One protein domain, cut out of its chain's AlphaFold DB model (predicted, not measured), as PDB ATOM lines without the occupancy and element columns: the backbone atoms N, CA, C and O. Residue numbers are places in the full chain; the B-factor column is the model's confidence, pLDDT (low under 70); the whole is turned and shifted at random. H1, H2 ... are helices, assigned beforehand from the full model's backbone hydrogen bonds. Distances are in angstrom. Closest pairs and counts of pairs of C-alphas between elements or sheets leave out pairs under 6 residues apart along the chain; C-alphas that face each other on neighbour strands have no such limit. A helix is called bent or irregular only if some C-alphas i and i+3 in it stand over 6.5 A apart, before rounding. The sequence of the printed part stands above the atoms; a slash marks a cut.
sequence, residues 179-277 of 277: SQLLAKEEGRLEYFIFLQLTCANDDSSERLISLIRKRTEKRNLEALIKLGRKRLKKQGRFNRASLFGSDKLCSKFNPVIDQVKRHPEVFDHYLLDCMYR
ATOM      1  N   SER A 179     242.305 243.517 199.339       94.56
ATOM      2  CA  SER A 179     241.981 244.326 200.517       94.56
ATOM      3  C   SER A 179     240.475 244.574 200.658       94.56
ATOM      4  O   SER A 179     239.950 244.455 201.766       94.56
ATOM      5  N   GLN A 180     239.755 244.838 199.561       93.00
ATOM      6  CA  GLN A 180     238.293 244.963 199.581       93.00
ATOM      7  C   GLN A 180     237.605 243.631 199.897       93.00
ATOM      8  O   GLN A 180     236.650 243.618 200.672       93.00
ATOM      9  N   LEU A 181     238.095 242.508 199.359       92.50
ATOM     10  CA  LEU A 181     237.577 241.175 199.697       92.50
ATOM     11  C   LEU A 181     237.731 240.862 201.187       92.50
ATOM     12  O   LEU A 181     236.784 240.393 201.818       92.50
ATOM     13  N   LEU A 182     238.892 241.169 201.768       93.44
ATOM     14  CA  LEU A 182     239.114 241.046 203.206       93.44
ATOM     15  C   LEU A 182     238.203 241.986 204.002       93.44
ATOM     16  O   LEU A 182     237.705 241.588 205.047       93.44
ATOM     17  N   ALA A 183     237.951 243.201 203.514       93.31
ATOM     18  CA  ALA A 183     237.120 244.190 204.198       93.31
ATOM     19  C   ALA A 183     235.608 243.893 204.161       93.31
ATOM     20  O   ALA A 183     234.857 244.568 204.861       93.31
ATOM     21  N   LYS A 184     235.149 242.893 203.389       91.00
ATOM     22  CA  LYS A 184     233.730 242.480 203.371       91.00
ATOM     23  C   LYS A 184     233.240 241.973 204.725       91.00
ATOM     24  O   LYS A 184     232.068 242.138 205.043       91.00
ATOM     25  N   GLU A 185     234.119 241.352 205.508       90.56
ATOM     26  CA  GLU A 185     233.823 241.021 206.899       90.56
ATOM     27  C   GLU A 185     234.476 242.058 207.817       90.56
ATOM     28  O   GLU A 185     235.688 242.286 207.754       90.56
ATOM     29  N   GLU A 186     233.677 242.659 208.696       91.62
ATOM     30  CA  GLU A 186     234.129 243.711 209.602       91.62
ATOM     31  C   GLU A 186     235.367 243.283 210.404       91.62
ATOM     32  O   GLU A 186     235.413 242.221 211.033       91.62
ATOM     33  N   GLY A 187     236.419 244.100 210.362       92.00
ATOM     34  CA  GLY A 187     237.649 243.868 211.112       92.00
ATOM     35  C   GLY A 187     238.555 242.754 210.573       92.00
ATOM     36  O   GLY A 187     239.583 242.477 211.198       92.00
ATOM     37  N   ARG A 188     238.207 242.066 209.472       93.81
ATOM     38  CA  ARG A 188     239.020 240.960 208.931       93.81
ATOM     39  C   ARG A 188     240.296 241.478 208.263       93.81
ATOM     40  O   ARG A 188     241.366 240.942 208.548       93.81
ATOM     41  N   LEU A 189     240.219 242.536 207.449       95.81
ATOM     42  CA  LEU A 189     241.399 243.189 206.859       95.81
ATOM     43  C   LEU A 189     242.344 243.715 207.946       95.81
ATOM     44  O   LEU A 189     243.551 243.473 207.911       95.81
ATOM     45  N   GLU A 190     241.778 244.408 208.930       95.56
ATOM     46  CA  GLU A 190     242.492 244.983 210.059       95.56
ATOM     47  C   GLU A 190     243.240 243.897 210.832       95.56
ATOM     48  O   GLU A 190     244.449 243.985 211.055       95.56
ATOM     49  N   TYR A 191     242.531 242.831 211.198       94.50
ATOM     50  CA  TYR A 191     243.123 241.729 211.934       94.50
ATOM     51  C   TYR A 191     244.188 240.988 211.115       94.50
ATOM     52  O   TYR A 191     245.246 240.668 211.654       94.50
ATOM     53  N   PHE A 192     243.959 240.779 209.815       95.44
ATOM     54  CA  PHE A 192     244.935 240.155 208.923       95.44
ATOM     55  C   PHE A 192     246.249 240.942 208.895       95.44
ATOM     56  O   PHE A 192     247.297 240.388 209.221       95.44
ATOM     57  N   ILE A 193     246.200 242.248 208.611       96.00
ATOM     58  CA  ILE A 193     247.398 243.102 208.587       96.00
ATOM     59  C   ILE A 193     248.065 243.139 209.964       96.00
ATOM     60  O   ILE A 193     249.288 243.067 210.061       96.00
ATOM     61  N   PHE A 194     247.283 243.210 211.044       95.19
ATOM     62  CA  PHE A 194     247.824 243.203 212.400       95.19
ATOM     63  C   PHE A 194     248.645 241.939 212.686       95.19
ATOM     64  O   PHE A 194     249.742 242.044 213.242       95.19
ATOM     65  N   LEU A 195     248.161 240.763 212.272       93.56
ATOM     66  CA  LEU A 195     248.911 239.511 212.392       93.56
ATOM     67  C   LEU A 195     250.206 239.544 211.574       93.56
ATOM     68  O   LEU A 195     251.247 239.144 212.099       93.56
ATOM     69  N   GLN A 196     250.174 240.087 210.353       94.88
ATOM     70  CA  GLN A 196     251.385 240.214 209.534       94.88
ATOM     71  C   GLN A 196     252.436 241.117 210.187       94.88
ATOM     72  O   GLN A 196     253.618 240.797 210.200       94.88
ATOM     73  N   LEU A 197     252.013 242.223 210.804       92.50
ATOM     74  CA  LEU A 197     252.919 243.161 211.469       92.50
ATOM     75  C   LEU A 197     253.524 242.620 212.775       92.50
ATOM     76  O   LEU A 197     254.596 243.064 213.199       92.50
ATOM     77  N   THR A 198     252.803 241.751 213.486       91.25
ATOM     78  CA  THR A 198     253.122 241.432 214.887       91.25
ATOM     79  C   THR A 198     253.531 239.988 215.128       91.25
ATOM     80  O   THR A 198     254.322 239.765 216.049       91.25
ATOM     81  N   CYS A 199     253.055 239.048 214.310       86.75
ATOM     82  CA  CYS A 199     253.225 237.608 214.504       86.75
ATOM     83  C   CYS A 199     254.036 236.953 213.389       86.75
ATOM     84  O   CYS A 199     254.925 236.159 213.684       86.75
ATOM     85  N   ALA A 200     253.688 237.249 212.136       85.25
ATOM     86  CA  ALA A 200     254.287 236.599 210.981       85.25
ATOM     87  C   ALA A 200     255.762 236.989 210.849       85.25
ATOM     88  O   ALA A 200     256.129 238.150 211.039       85.25
ATOM     89  N   ASN A 201     256.600 236.006 210.542       87.25
ATOM     90  CA  ASN A 201     258.046 236.168 210.419       87.25
ATOM     91  C   ASN A 201     258.547 235.383 209.205       87.25
ATOM     92  O   ASN A 201     259.419 234.520 209.319       87.25
ATOM     93  N   ASP A 202     257.918 235.650 208.067       93.06
ATOM     94  CA  ASP A 202     258.237 235.090 206.763       93.06
ATOM     95  C   ASP A 202     258.558 236.221 205.775       93.06
ATOM     96  O   ASP A 202     258.325 237.406 206.033       93.06
ATOM     97  N   ASP A 203     259.124 235.863 204.623       94.88
ATOM     98  CA  ASP A 203     259.569 236.856 203.648       94.88
ATOM     99  C   ASP A 203     258.408 237.695 203.087       94.88
ATOM    100  O   ASP A 203     258.617 238.846 202.695       94.88
ATOM    101  N   SER A 204     257.193 237.142 203.005       95.44
ATOM    102  CA  SER A 204     256.018 237.863 202.506       95.44
ATOM    103  C   SER A 204     255.580 238.933 203.504       95.44
ATOM    104  O   SER A 204     255.361 240.084 203.102       95.44
ATOM    105  N   SER A 205     255.550 238.604 204.799       95.00
ATOM    106  CA  SER A 205     255.224 239.568 205.852       95.00
ATOM    107  C   SER A 205     256.257 240.699 205.936       95.00
ATOM    108  O   SER A 205     255.879 241.872 205.990       95.00
ATOM    109  N   GLU A 206     257.558 240.404 205.836       95.00
ATOM    110  CA  GLU A 206     258.611 241.431 205.845       95.00
ATOM    111  C   GLU A 206     258.556 242.344 204.613       95.00
ATOM    112  O   GLU A 206     258.739 243.565 204.725       95.00
ATOM    113  N   ARG A 207     258.230 241.797 203.432       96.44
ATOM    114  CA  ARG A 207     257.983 242.598 202.223       96.44
ATOM    115  C   ARG A 207     256.811 243.566 202.422       96.44
ATOM    116  O   ARG A 207     256.955 244.753 202.107       96.44
ATOM    117  N   LEU A 208     255.696 243.101 202.992       96.38
ATOM    118  CA  LEU A 208     254.542 243.946 203.321       96.38
ATOM    119  C   LEU A 208     254.905 245.026 204.355       96.38
ATOM    120  O   LEU A 208     254.600 246.203 204.157       96.38
ATOM    121  N   ILE A 209     255.605 244.664 205.435       94.44
ATOM    122  CA  ILE A 209     256.052 245.609 206.470       94.44
ATOM    123  C   ILE A 209     256.963 246.683 205.861       94.44
ATOM    124  O   ILE A 209     256.815 247.868 206.165       94.44
ATOM    125  N   SER A 210     257.902 246.293 204.998       94.31
ATOM    126  CA  SER A 210     258.804 247.216 204.297       94.31
ATOM    127  C   SER A 210     258.036 248.213 203.427       94.31
ATOM    128  O   SER A 210     258.330 249.411 203.442       94.31
ATOM    129  N   LEU A 211     256.999 247.750 202.727       95.50
ATOM    130  CA  LEU A 211     256.114 248.618 201.956       95.50
ATOM    131  C   LEU A 211     255.356 249.609 202.855       95.50
ATOM    132  O   LEU A 211     255.335 250.806 202.562       95.50
ATOM    133  N   ILE A 212     254.796 249.147 203.978       94.56
ATOM    134  CA  ILE A 212     254.092 250.011 204.939       94.56
ATOM    135  C   ILE A 212     255.056 251.043 205.550       94.56
ATOM    136  O   ILE A 212     254.707 252.219 205.655       94.56
ATOM    137  N   ARG A 213     256.295 250.652 205.888       92.56
ATOM    138  CA  ARG A 213     257.347 251.555 206.406       92.56
ATOM    139  C   ARG A 213     257.644 252.720 205.462       92.56
ATOM    140  O   ARG A 213     257.944 253.808 205.937       92.56
ATOM    141  N   LYS A 214     257.573 252.508 204.146       92.81
ATOM    142  CA  LYS A 214     257.819 253.563 203.144       92.81
ATOM    143  C   LYS A 214     256.685 254.586 203.054       92.81
ATOM    144  O   LYS A 214     256.895 255.669 202.524       92.81
ATOM    145  N   ARG A 215     255.490 254.236 203.536       91.00
ATOM    146  CA  ARG A 215     254.255 255.027 203.388       91.00
ATOM    147  C   ARG A 215     253.689 255.529 204.714       91.00
ATOM    148  O   ARG A 215     252.670 256.210 204.732       91.00
ATOM    149  N   THR A 216     254.331 255.188 205.828       88.69
ATOM    150  CA  THR A 216     253.913 255.576 207.177       88.69
ATOM    151  C   THR A 216     255.106 256.077 207.976       88.69
ATOM    152  O   THR A 216     256.253 255.724 207.706       88.69
ATOM    153  N   GLU A 217     254.857 256.907 208.988       87.19
ATOM    154  CA  GLU A 217     255.926 257.381 209.863       87.19
ATOM    155  C   GLU A 217     256.574 256.214 210.621       87.19
ATOM    156  O   GLU A 217     255.944 255.569 211.466       87.19
ATOM    157  N   LYS A 218     257.868 255.983 210.365       85.00
ATOM    158  CA  LYS A 218     258.643 254.862 210.923       85.00
ATOM    159  C   LYS A 218     258.479 254.710 212.440       85.00
ATOM    160  O   LYS A 218     258.207 253.613 212.921       85.00
ATOM    161  N   ARG A 219     258.586 255.814 213.190       85.00
ATOM    162  CA  ARG A 219     258.451 255.814 214.660       85.00
ATOM    163  C   ARG A 219     257.070 255.334 215.117       85.00
ATOM    164  O   ARG A 219     256.972 254.606 216.105       85.00
ATOM    165  N   ASN A 220     256.009 255.705 214.399       86.31
ATOM    166  CA  ASN A 220     254.644 255.309 214.741       86.31
ATOM    167  C   ASN A 220     254.410 253.826 214.467       86.31
ATOM    168  O   ASN A 220     253.847 253.134 215.318       86.31
ATOM    169  N   LEU A 221     254.895 253.326 213.328       90.38
ATOM    170  CA  LEU A 221     254.781 251.915 212.968       90.38
ATOM    171  C   LEU A 221     255.568 251.008 213.930       90.38
ATOM    172  O   LEU A 221     255.049 249.990 214.380       90.38
ATOM    173  N   GLU A 222     256.789 251.383 214.312       91.06
ATOM    174  CA  GLU A 222     257.582 250.619 215.287       91.06
ATOM    175  C   GLU A 222     256.916 250.584 216.670       91.06
ATOM    176  O   GLU A 222     256.854 249.531 217.314       91.06
ATOM    177  N   ALA A 223     256.359 251.714 217.120       90.50
ATOM    178  CA  ALA A 223     255.610 251.781 218.370       90.50
ATOM    179  C   ALA A 223     254.345 250.905 218.336       90.50
ATOM    180  O   ALA A 223     254.047 250.221 219.319       90.50
ATOM    181  N   LEU A 224     253.628 250.901 217.209       92.31
ATOM    182  CA  LEU A 224     252.470 250.048 216.946       92.31
ATOM    183  C   LEU A 224     252.845 248.559 217.014       92.31
ATOM    184  O   LEU A 224     252.231 247.818 217.782       92.31
ATOM    185  N   ILE A 225     253.886 248.134 216.290       92.88
ATOM    186  CA  ILE A 225     254.365 246.741 216.280       92.88
ATOM    187  C   ILE A 225     254.767 246.300 217.692       92.88
ATOM    188  O   ILE A 225     254.345 245.242 218.166       92.88
ATOM    189  N   LYS A 226     255.538 247.129 218.412       92.31
ATOM    190  CA  LYS A 226     255.965 246.845 219.791       92.31
ATOM    191  C   LYS A 226     254.771 246.700 220.737       92.31
ATOM    192  O   LYS A 226     254.755 245.795 221.574       92.31
ATOM    193  N   LEU A 227     253.772 247.578 220.614       92.19
ATOM    194  CA  LEU A 227     252.557 247.529 221.428       92.19
ATOM    195  C   LEU A 227     251.730 246.272 221.131       92.19
ATOM    196  O   LEU A 227     251.306 245.596 222.072       92.19
ATOM    197  N   GLY A 228     251.549 245.937 219.851       92.31
ATOM    198  CA  GLY A 228     250.842 244.736 219.409       92.31
ATOM    199  C   GLY A 228     251.492 243.455 219.933       92.31
ATOM    200  O   GLY A 228     250.841 242.675 220.628       92.31
ATOM    201  N   ARG A 229     252.809 243.299 219.732       91.88
ATOM    202  CA  ARG A 229     253.592 242.162 220.255       91.88
ATOM    203  C   ARG A 229     253.485 242.027 221.776       91.88
ATOM    204  O   ARG A 229     253.283 240.928 222.292       91.88
ATOM    205  N   LYS A 230     253.564 243.143 222.516       90.69
ATOM    206  CA  LYS A 230     253.403 243.142 223.982       90.69
ATOM    207  C   LYS A 230     252.020 242.639 224.405       90.69
ATOM    208  O   LYS A 230     251.925 241.889 225.375       90.69
ATOM    209  N   ARG A 231     250.952 243.044 223.707       89.12
ATOM    210  CA  ARG A 231     249.585 242.591 224.014       89.12
ATOM    211  C   ARG A 231     249.391 241.111 223.721       89.12
ATOM    212  O   ARG A 231     248.860 240.416 224.583       89.12
ATOM    213  N   LEU A 232     249.873 240.632 222.579       88.31
ATOM    214  CA  LEU A 232     249.798 239.217 222.214       88.31
ATOM    215  C   LEU A 232     250.487 238.330 223.257       88.31
ATOM    216  O   LEU A 232     249.886 237.378 223.749       88.31
ATOM    217  N   LYS A 233     251.691 238.720 223.698       87.38
ATOM    218  CA  LYS A 233     252.407 238.021 224.776       87.38
ATOM    219  C   LYS A 233     251.621 238.005 226.094       87.38
ATOM    220  O   LYS A 233     251.667 237.014 226.810       87.38
ATOM    221  N   LYS A 234     250.907 239.089 226.425       87.25
ATOM    222  CA  LYS A 234     250.108 239.182 227.660       87.25
ATOM    223  C   LYS A 234     248.835 238.330 227.603       87.25
ATOM    224  O   LYS A 234     248.451 237.767 228.619       87.25
ATOM    225  N   GLN A 235     248.157 238.283 226.459       83.19
ATOM    226  CA  GLN A 235     246.883 237.570 226.325       83.19
ATOM    227  C   GLN A 235     247.055 236.063 226.100       83.19
ATOM    228  O   GLN A 235     246.122 235.311 226.368       83.19
ATOM    229  N   GLY A 236     248.210 235.615 225.596       75.50
ATOM    230  CA  GLY A 236     248.500 234.193 225.378       75.50
ATOM    231  C   GLY A 236     247.622 233.515 224.314       75.50
ATOM    232  O   GLY A 236     247.684 232.301 224.159       75.50
ATOM    233  N   ARG A 237     246.793 234.279 223.591       73.19
ATOM    234  CA  ARG A 237     245.913 233.809 222.514       73.19
ATOM    235  C   ARG A 237     245.903 234.826 221.378       73.19
ATOM    236  O   ARG A 237     245.856 236.027 221.634       73.19
ATOM    237  N   PHE A 238     245.902 234.334 220.142       78.00
ATOM    238  CA  PHE A 238     245.735 235.138 218.932       78.00
ATOM    239  C   PHE A 238     244.245 235.220 218.604       78.00
ATOM    240  O   PHE A 238     243.680 234.286 218.039       78.00
ATOM    241  N   ASN A 239     243.583 236.301 219.010       82.62
ATOM    242  CA  ASN A 239     242.187 236.529 218.646       82.62
ATOM    243  C   ASN A 239     241.916 238.005 218.340       82.62
ATOM    244  O   ASN A 239     242.731 238.888 218.612       82.62
ATOM    245  N   ARG A 240     240.729 238.288 217.797       84.31
ATOM    246  CA  ARG A 240     240.295 239.652 217.462       84.31
ATOM    247  C   ARG A 240     240.393 240.633 218.639       84.31
ATOM    248  O   ARG A 240     240.731 241.797 218.428       84.31
ATOM    249  N   ALA A 241     240.192 240.182 219.880       84.81
ATOM    250  CA  ALA A 241     240.293 241.038 221.066       84.81
ATOM    251  C   ALA A 241     241.731 241.528 221.348       84.81
ATOM    252  O   ALA A 241     241.924 242.485 222.107       84.81
ATOM    253  N   SER A 242     242.750 240.920 220.731       84.69
ATOM    254  CA  SER A 242     244.131 241.407 220.791       84.69
ATOM    255  C   SER A 242     244.299 242.775 220.141       84.69
ATOM    256  O   SER A 242     245.005 243.619 220.703       84.69
ATOM    257  N   LEU A 243     243.606 242.998 219.022       87.38
ATOM    258  CA  LEU A 243     243.553 244.280 218.331       87.38
ATOM    259  C   LEU A 243     242.436 245.159 218.907       87.38
ATOM    260  O   LEU A 243     242.717 246.204 219.489       87.38
ATOM    261  N   PHE A 244     241.189 244.695 218.808       90.88
ATOM    262  CA  PHE A 244     240.004 245.523 219.044       90.88
ATOM    263  C   PHE A 244     239.711 245.810 220.521       90.88
ATOM    264  O   PHE A 244     238.993 246.747 220.829       90.88
ATOM    265  N   GLY A 245     240.317 245.079 221.463       87.88
ATOM    266  CA  GLY A 245     240.171 245.343 222.902       87.88
ATOM    267  C   GLY A 245     241.044 246.494 223.423       87.88
ATOM    268  O   GLY A 245     241.485 246.450 224.576       87.88
ATOM    269  N   SER A 246     241.443 247.438 222.565       89.69
ATOM    270  CA  SER A 246     242.380 248.514 222.903       89.69
ATOM    271  C   SER A 246     242.251 249.714 221.976       89.69
ATOM    272  O   SER A 246     242.963 249.797 220.975       89.69
ATOM    273  N   ASP A 247     241.492 250.724 222.387       89.56
ATOM    274  CA  ASP A 247     241.316 251.970 221.622       89.56
ATOM    275  C   ASP A 247     242.647 252.642 221.269       89.56
ATOM    276  O   ASP A 247     242.859 253.113 220.153       89.56
ATOM    277  N   LYS A 248     243.616 252.604 222.192       90.12
ATOM    278  CA  LYS A 248     244.981 253.104 221.957       90.12
ATOM    279  C   LYS A 248     245.719 252.366 220.830       90.12
ATOM    280  O   LYS A 248     246.582 252.949 220.180       90.12
ATOM    281  N   LEU A 249     245.447 251.076 220.647       90.69
ATOM    282  CA  LEU A 249     246.076 250.277 219.596       90.69
ATOM    283  C   LEU A 249     245.345 250.510 218.274       90.69
ATOM    284  O   LEU A 249     246.004 250.814 217.287       90.69
ATOM    285  N   CYS A 250     244.009 250.463 218.290       90.81
ATOM    286  CA  CYS A 250     243.165 250.755 217.133       90.81
ATOM    287  C   CYS A 250     243.461 252.142 216.550       90.81
ATOM    288  O   CYS A 250     243.814 252.251 215.382       90.81
ATOM    289  N   SER A 251     243.451 253.194 217.372       90.81
ATOM    290  CA  SER A 251     243.768 254.566 216.931       90.81
ATOM    291  C   SER A 251     245.141 254.691 216.264       90.81
ATOM    292  O   SER A 251     245.279 255.396 215.269       90.81
ATOM    293  N   LYS A 252     246.163 253.981 216.765       90.81
ATOM    294  CA  LYS A 252     247.500 253.949 216.148       90.81
ATOM    295  C   LYS A 252     247.563 253.108 214.876       90.81
ATOM    296  O   LYS A 252     248.474 253.302 214.076       90.81
ATOM    297  N   PHE A 253     246.646 252.165 214.720       93.56
ATOM    298  CA  PHE A 253     246.600 251.247 213.594       93.56
ATOM    299  C   PHE A 253     245.789 251.792 212.414       93.56
ATOM    300  O   PHE A 253     246.166 251.551 211.271       93.56
ATOM    301  N   ASN A 254     244.751 252.594 212.673       92.38
ATOM    302  CA  ASN A 254     243.882 253.183 211.648       92.38
ATOM    303  C   ASN A 254     244.640 253.850 210.485       92.38
ATOM    304  O   ASN A 254     244.297 253.560 209.342       92.38
ATOM    305  N   PRO A 255     245.715 254.642 210.699       92.62
ATOM    306  CA  PRO A 255     246.456 255.232 209.582       92.62
ATOM    307  C   PRO A 255     247.085 254.197 208.637       92.62
ATOM    308  O   PRO A 255     247.189 254.448 207.440       92.62
ATOM    309  N   VAL A 256     247.499 253.032 209.151       94.56
ATOM    310  CA  VAL A 256     248.028 251.932 208.323       94.56
ATOM    311  C   VAL A 256     246.911 251.341 207.469       94.56
ATOM    312  O   VAL A 256     247.094 251.114 206.277       94.56
ATOM    313  N   ILE A 257     245.743 251.123 208.069       95.38
ATOM    314  CA  ILE A 257     244.582 250.553 207.386       95.38
ATOM    315  C   ILE A 257     244.045 251.493 206.313       95.38
ATOM    316  O   ILE A 257     243.767 251.045 205.204       95.38
ATOM    317  N   ASP A 258     243.979 252.791 206.600       94.00
ATOM    318  CA  ASP A 258     243.599 253.813 205.628       94.00
ATOM    319  C   ASP A 258     244.528 253.812 204.410       94.00
ATOM    320  O   ASP A 258     244.059 253.921 203.278       94.00
ATOM    321  N   GLN A 259     245.839 253.658 204.622       93.75
ATOM    322  CA  GLN A 259     246.807 253.557 203.528       93.75
ATOM    323  C   GLN A 259     246.565 252.319 202.665       93.75
ATOM    324  O   GLN A 259     246.585 252.424 201.441       93.75
ATOM    325  N   VAL A 260     246.295 251.165 203.284       95.06
ATOM    326  CA  VAL A 260     246.009 249.933 202.539       95.06
ATOM    327  C   VAL A 260     244.708 250.051 201.746       95.06
ATOM    328  O   VAL A 260     244.692 249.725 200.564       95.06
ATOM    329  N   LYS A 261     243.639 250.580 202.354       94.50
ATOM    330  CA  LYS A 261     242.331 250.744 201.696       94.50
ATOM    331  C   LYS A 261     242.360 251.749 200.536       94.50
ATOM    332  O   LYS A 261     241.607 251.576 199.583       94.50
ATOM    333  N   ARG A 262     243.192 252.797 200.609       93.94
ATOM    334  CA  ARG A 262     243.302 253.827 199.554       93.94
ATOM    335  C   ARG A 262     244.181 253.419 198.372       93.94
ATOM    336  O   ARG A 262     244.064 254.051 197.329       93.94
ATOM    337  N   HIS A 263     245.042 252.413 198.536       94.00
ATOM    338  CA  HIS A 263     246.027 252.005 197.525       94.00
ATOM    339  C   HIS A 263     246.021 250.488 197.244       94.00
ATOM    340  O   HIS A 263     247.075 249.843 197.346       94.00
ATOM    341  N   PRO A 264     244.863 249.878 196.917       93.31
ATOM    342  CA  PRO A 264     244.771 248.442 196.638       93.31
ATOM    343  C   PRO A 264     245.754 247.984 195.549       93.31
ATOM    344  O   PRO A 264     246.390 246.941 195.690       93.31
ATOM    345  N   GLU A 265     245.991 248.812 194.528       92.19
ATOM    346  CA  GLU A 265     246.929 248.564 193.428       92.19
ATOM    347  C   GLU A 265     248.381 248.356 193.881       92.19
ATOM    348  O   GLU A 265     249.181 247.748 193.172       92.19
ATOM    349  N   VAL A 266     248.730 248.852 195.071       93.44
ATOM    350  CA  VAL A 266     250.068 248.729 195.652       93.44
ATOM    351  C   VAL A 266     250.135 247.581 196.656       93.44
ATOM    352  O   VAL A 266     251.158 246.902 196.737       93.44
ATOM    353  N   PHE A 267     249.082 247.382 197.453       95.25
ATOM    354  CA  PHE A 267     249.113 246.462 198.593       95.25
ATOM    355  C   PHE A 267     248.585 245.063 198.280       95.25
ATOM    356  O   PHE A 267     249.067 244.106 198.885       95.25
ATOM    357  N   ASP A 268     247.640 244.910 197.353       94.44
ATOM    358  CA  ASP A 268     246.888 243.659 197.213       94.44
ATOM    359  C   ASP A 268     247.769 242.471 196.822       94.44
ATOM    360  O   ASP A 268     247.607 241.387 197.378       94.44
ATOM    361  N   HIS A 269     248.781 242.680 195.976       92.94
ATOM    362  CA  HIS A 269     249.749 241.627 195.661       92.94
ATOM    363  C   HIS A 269     250.534 241.156 196.901       92.94
ATOM    364  O   HIS A 269     250.731 239.959 197.090       92.94
ATOM    365  N   TYR A 270     250.929 242.073 197.790       95.00
ATOM    366  CA  TYR A 270     251.637 241.720 199.027       95.00
ATOM    367  C   TYR A 270     250.722 241.021 200.031       95.00
ATOM    368  O   TYR A 270     251.162 240.119 200.740       95.00
ATOM    369  N   LEU A 271     249.453 241.424 200.096       95.88
ATOM    370  CA  LEU A 271     248.463 240.776 200.952       95.88
ATOM    371  C   LEU A 271     248.154 239.350 200.471       95.88
ATOM    372  O   LEU A 271     248.054 238.449 201.303       95.88
ATOM    373  N   LEU A 272     248.052 239.135 199.155       95.00
ATOM    374  CA  LEU A 272     247.918 237.805 198.556       95.00
ATOM    375  C   LEU A 272     249.148 236.936 198.844       95.00
ATOM    376  O   LEU A 272     248.993 235.796 199.278       95.00
ATOM    377  N   ASP A 273     250.357 237.488 198.693       94.81
ATOM    378  CA  ASP A 273     251.609 236.811 199.051       94.81
ATOM    379  C   ASP A 273     251.628 236.396 200.531       94.81
ATOM    380  O   ASP A 273     252.036 235.285 200.842       94.81
ATOM    381  N   CYS A 274     251.148 237.246 201.444       95.81
ATOM    382  CA  CYS A 274     251.053 236.900 202.867       95.81
ATOM    383  C   CYS A 274     250.017 235.802 203.163       95.81
ATOM    384  O   CYS A 274     250.070 235.181 204.222       95.81
ATOM    385  N   MET A 275     249.024 235.609 202.290       94.88
ATOM    386  CA  MET A 275     247.960 234.621 202.488       94.88
ATOM    387  C   MET A 275     248.321 233.259 201.880       94.88
ATOM    388  O   MET A 275     247.992 232.224 202.459       94.88
ATOM    389  N   TYR A 276     248.944 233.252 200.700       94.56
ATOM    390  CA  TYR A 276     249.004 232.065 199.843       94.56
ATOM    391  C   TYR A 276     250.413 231.596 199.464       94.56
ATOM    392  O   TYR A 276     250.520 230.545 198.826       94.56
ATOM    393  N   ARG A 277     251.468 232.336 199.823       88.62
ATOM    394  CA  ARG A 277     252.862 231.991 199.514       88.62
ATOM    395  C   ARG A 277     253.584 231.425 200.727       88.62
ATOM    396  O   ARG A 277     254.314 230.431 200.522       88.62
TER     397      ARG A 277
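What this domain is: This is residues 179 to 277 of the 277 residues of an uncharacterized protein of Methylococcaceae bacterium (UniProt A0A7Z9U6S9). Crossed helices make a rounded, compact body with H2 in its middle: H3 and H7 lie side by side at one end, running opposite ways, and the longest helix, H4, slants across the other end. H6 runs along one side from one of these ends to the other, with the small H5 near its beginning and the small H1 by H7. The printed part has 99 residues with seven named helices, H1 to H7 in order along the chain, and no named strand; the class is all helix. The radius of gyration of the C-alphas is 12.5 A, compact, and the C-alphas span 34 by 29 by 24 A.

Where its parts are: H4, residues 218 to 235, is 26.0 A long, from C-alpha 218 at (258.643, 254.862, 210.923) to C-alpha 235 at (246.883, 237.570, 226.325). H6, residues 247 to 262, is 22.2 A long, with a kink of 36 degrees near residue 255; it is irregular, but only just: C-alphas 252 and 255 are 6.8 A apart. H3, residues 203 to 215, measures 18.9 A, and H2, residues 188 to 198, 15.3 A. H7, residues 264 to 276, measures 17.2 A and is irregular, with C-alphas 266 and 269 7.1 A apart; it ends at C-alpha 276 (249.004, 232.065, 199.843). H1 is residues 179 to 183 and H5 residues 241 to 244.

How they stand to each other: H4 touches H6 with residues 220 to 228 alone, at a steep tilt of 55 degrees, opposite ways; the closest C-alphas, of Leu 224 and Lys 252, are 6.4 A apart. H4 touches H5, closest at the C-alphas of Leu 232 and Ser 242, 6.2 A. H4 touches H2 with residues 225 to 229 alone, about perpendicular at 84 degrees, closest at the C-alphas of Thr 198 and Arg 229, 5.4 A. H2 touches H3, about perpendicular at 81 degrees, closest at the C-alphas of Gln 196 and Ser 205, 5.4 A. H3 touches H7 at a shallow tilt of 22 degrees, opposite ways, closest at the C-alphas of Ser 204 and Cys 274, 5.1 A. H1 touches H7, closest at the C-alphas of Ser 179 and Asp 268, 6.0 A. H4 and H7 are apart. Every O i to N i+4 pair is within hydrogen-bond range in H1, H2 and H4, against 8 of 9 in H3, 9 of 12 in H6 and 7 of 9 in H7; H5 is too short for such a pair, and its one O i to N i+3 pair is not within range.

The domain as a whole: The two C-alphas farthest apart, of Lys 234 and Glu 265, are 35.6 A apart. The printed part has no cut and ends at residue 277, the chain's last residue. The six links between successive helices are tight. The mean pLDDT of the printed part is 91.4, and no printed residue is under 70.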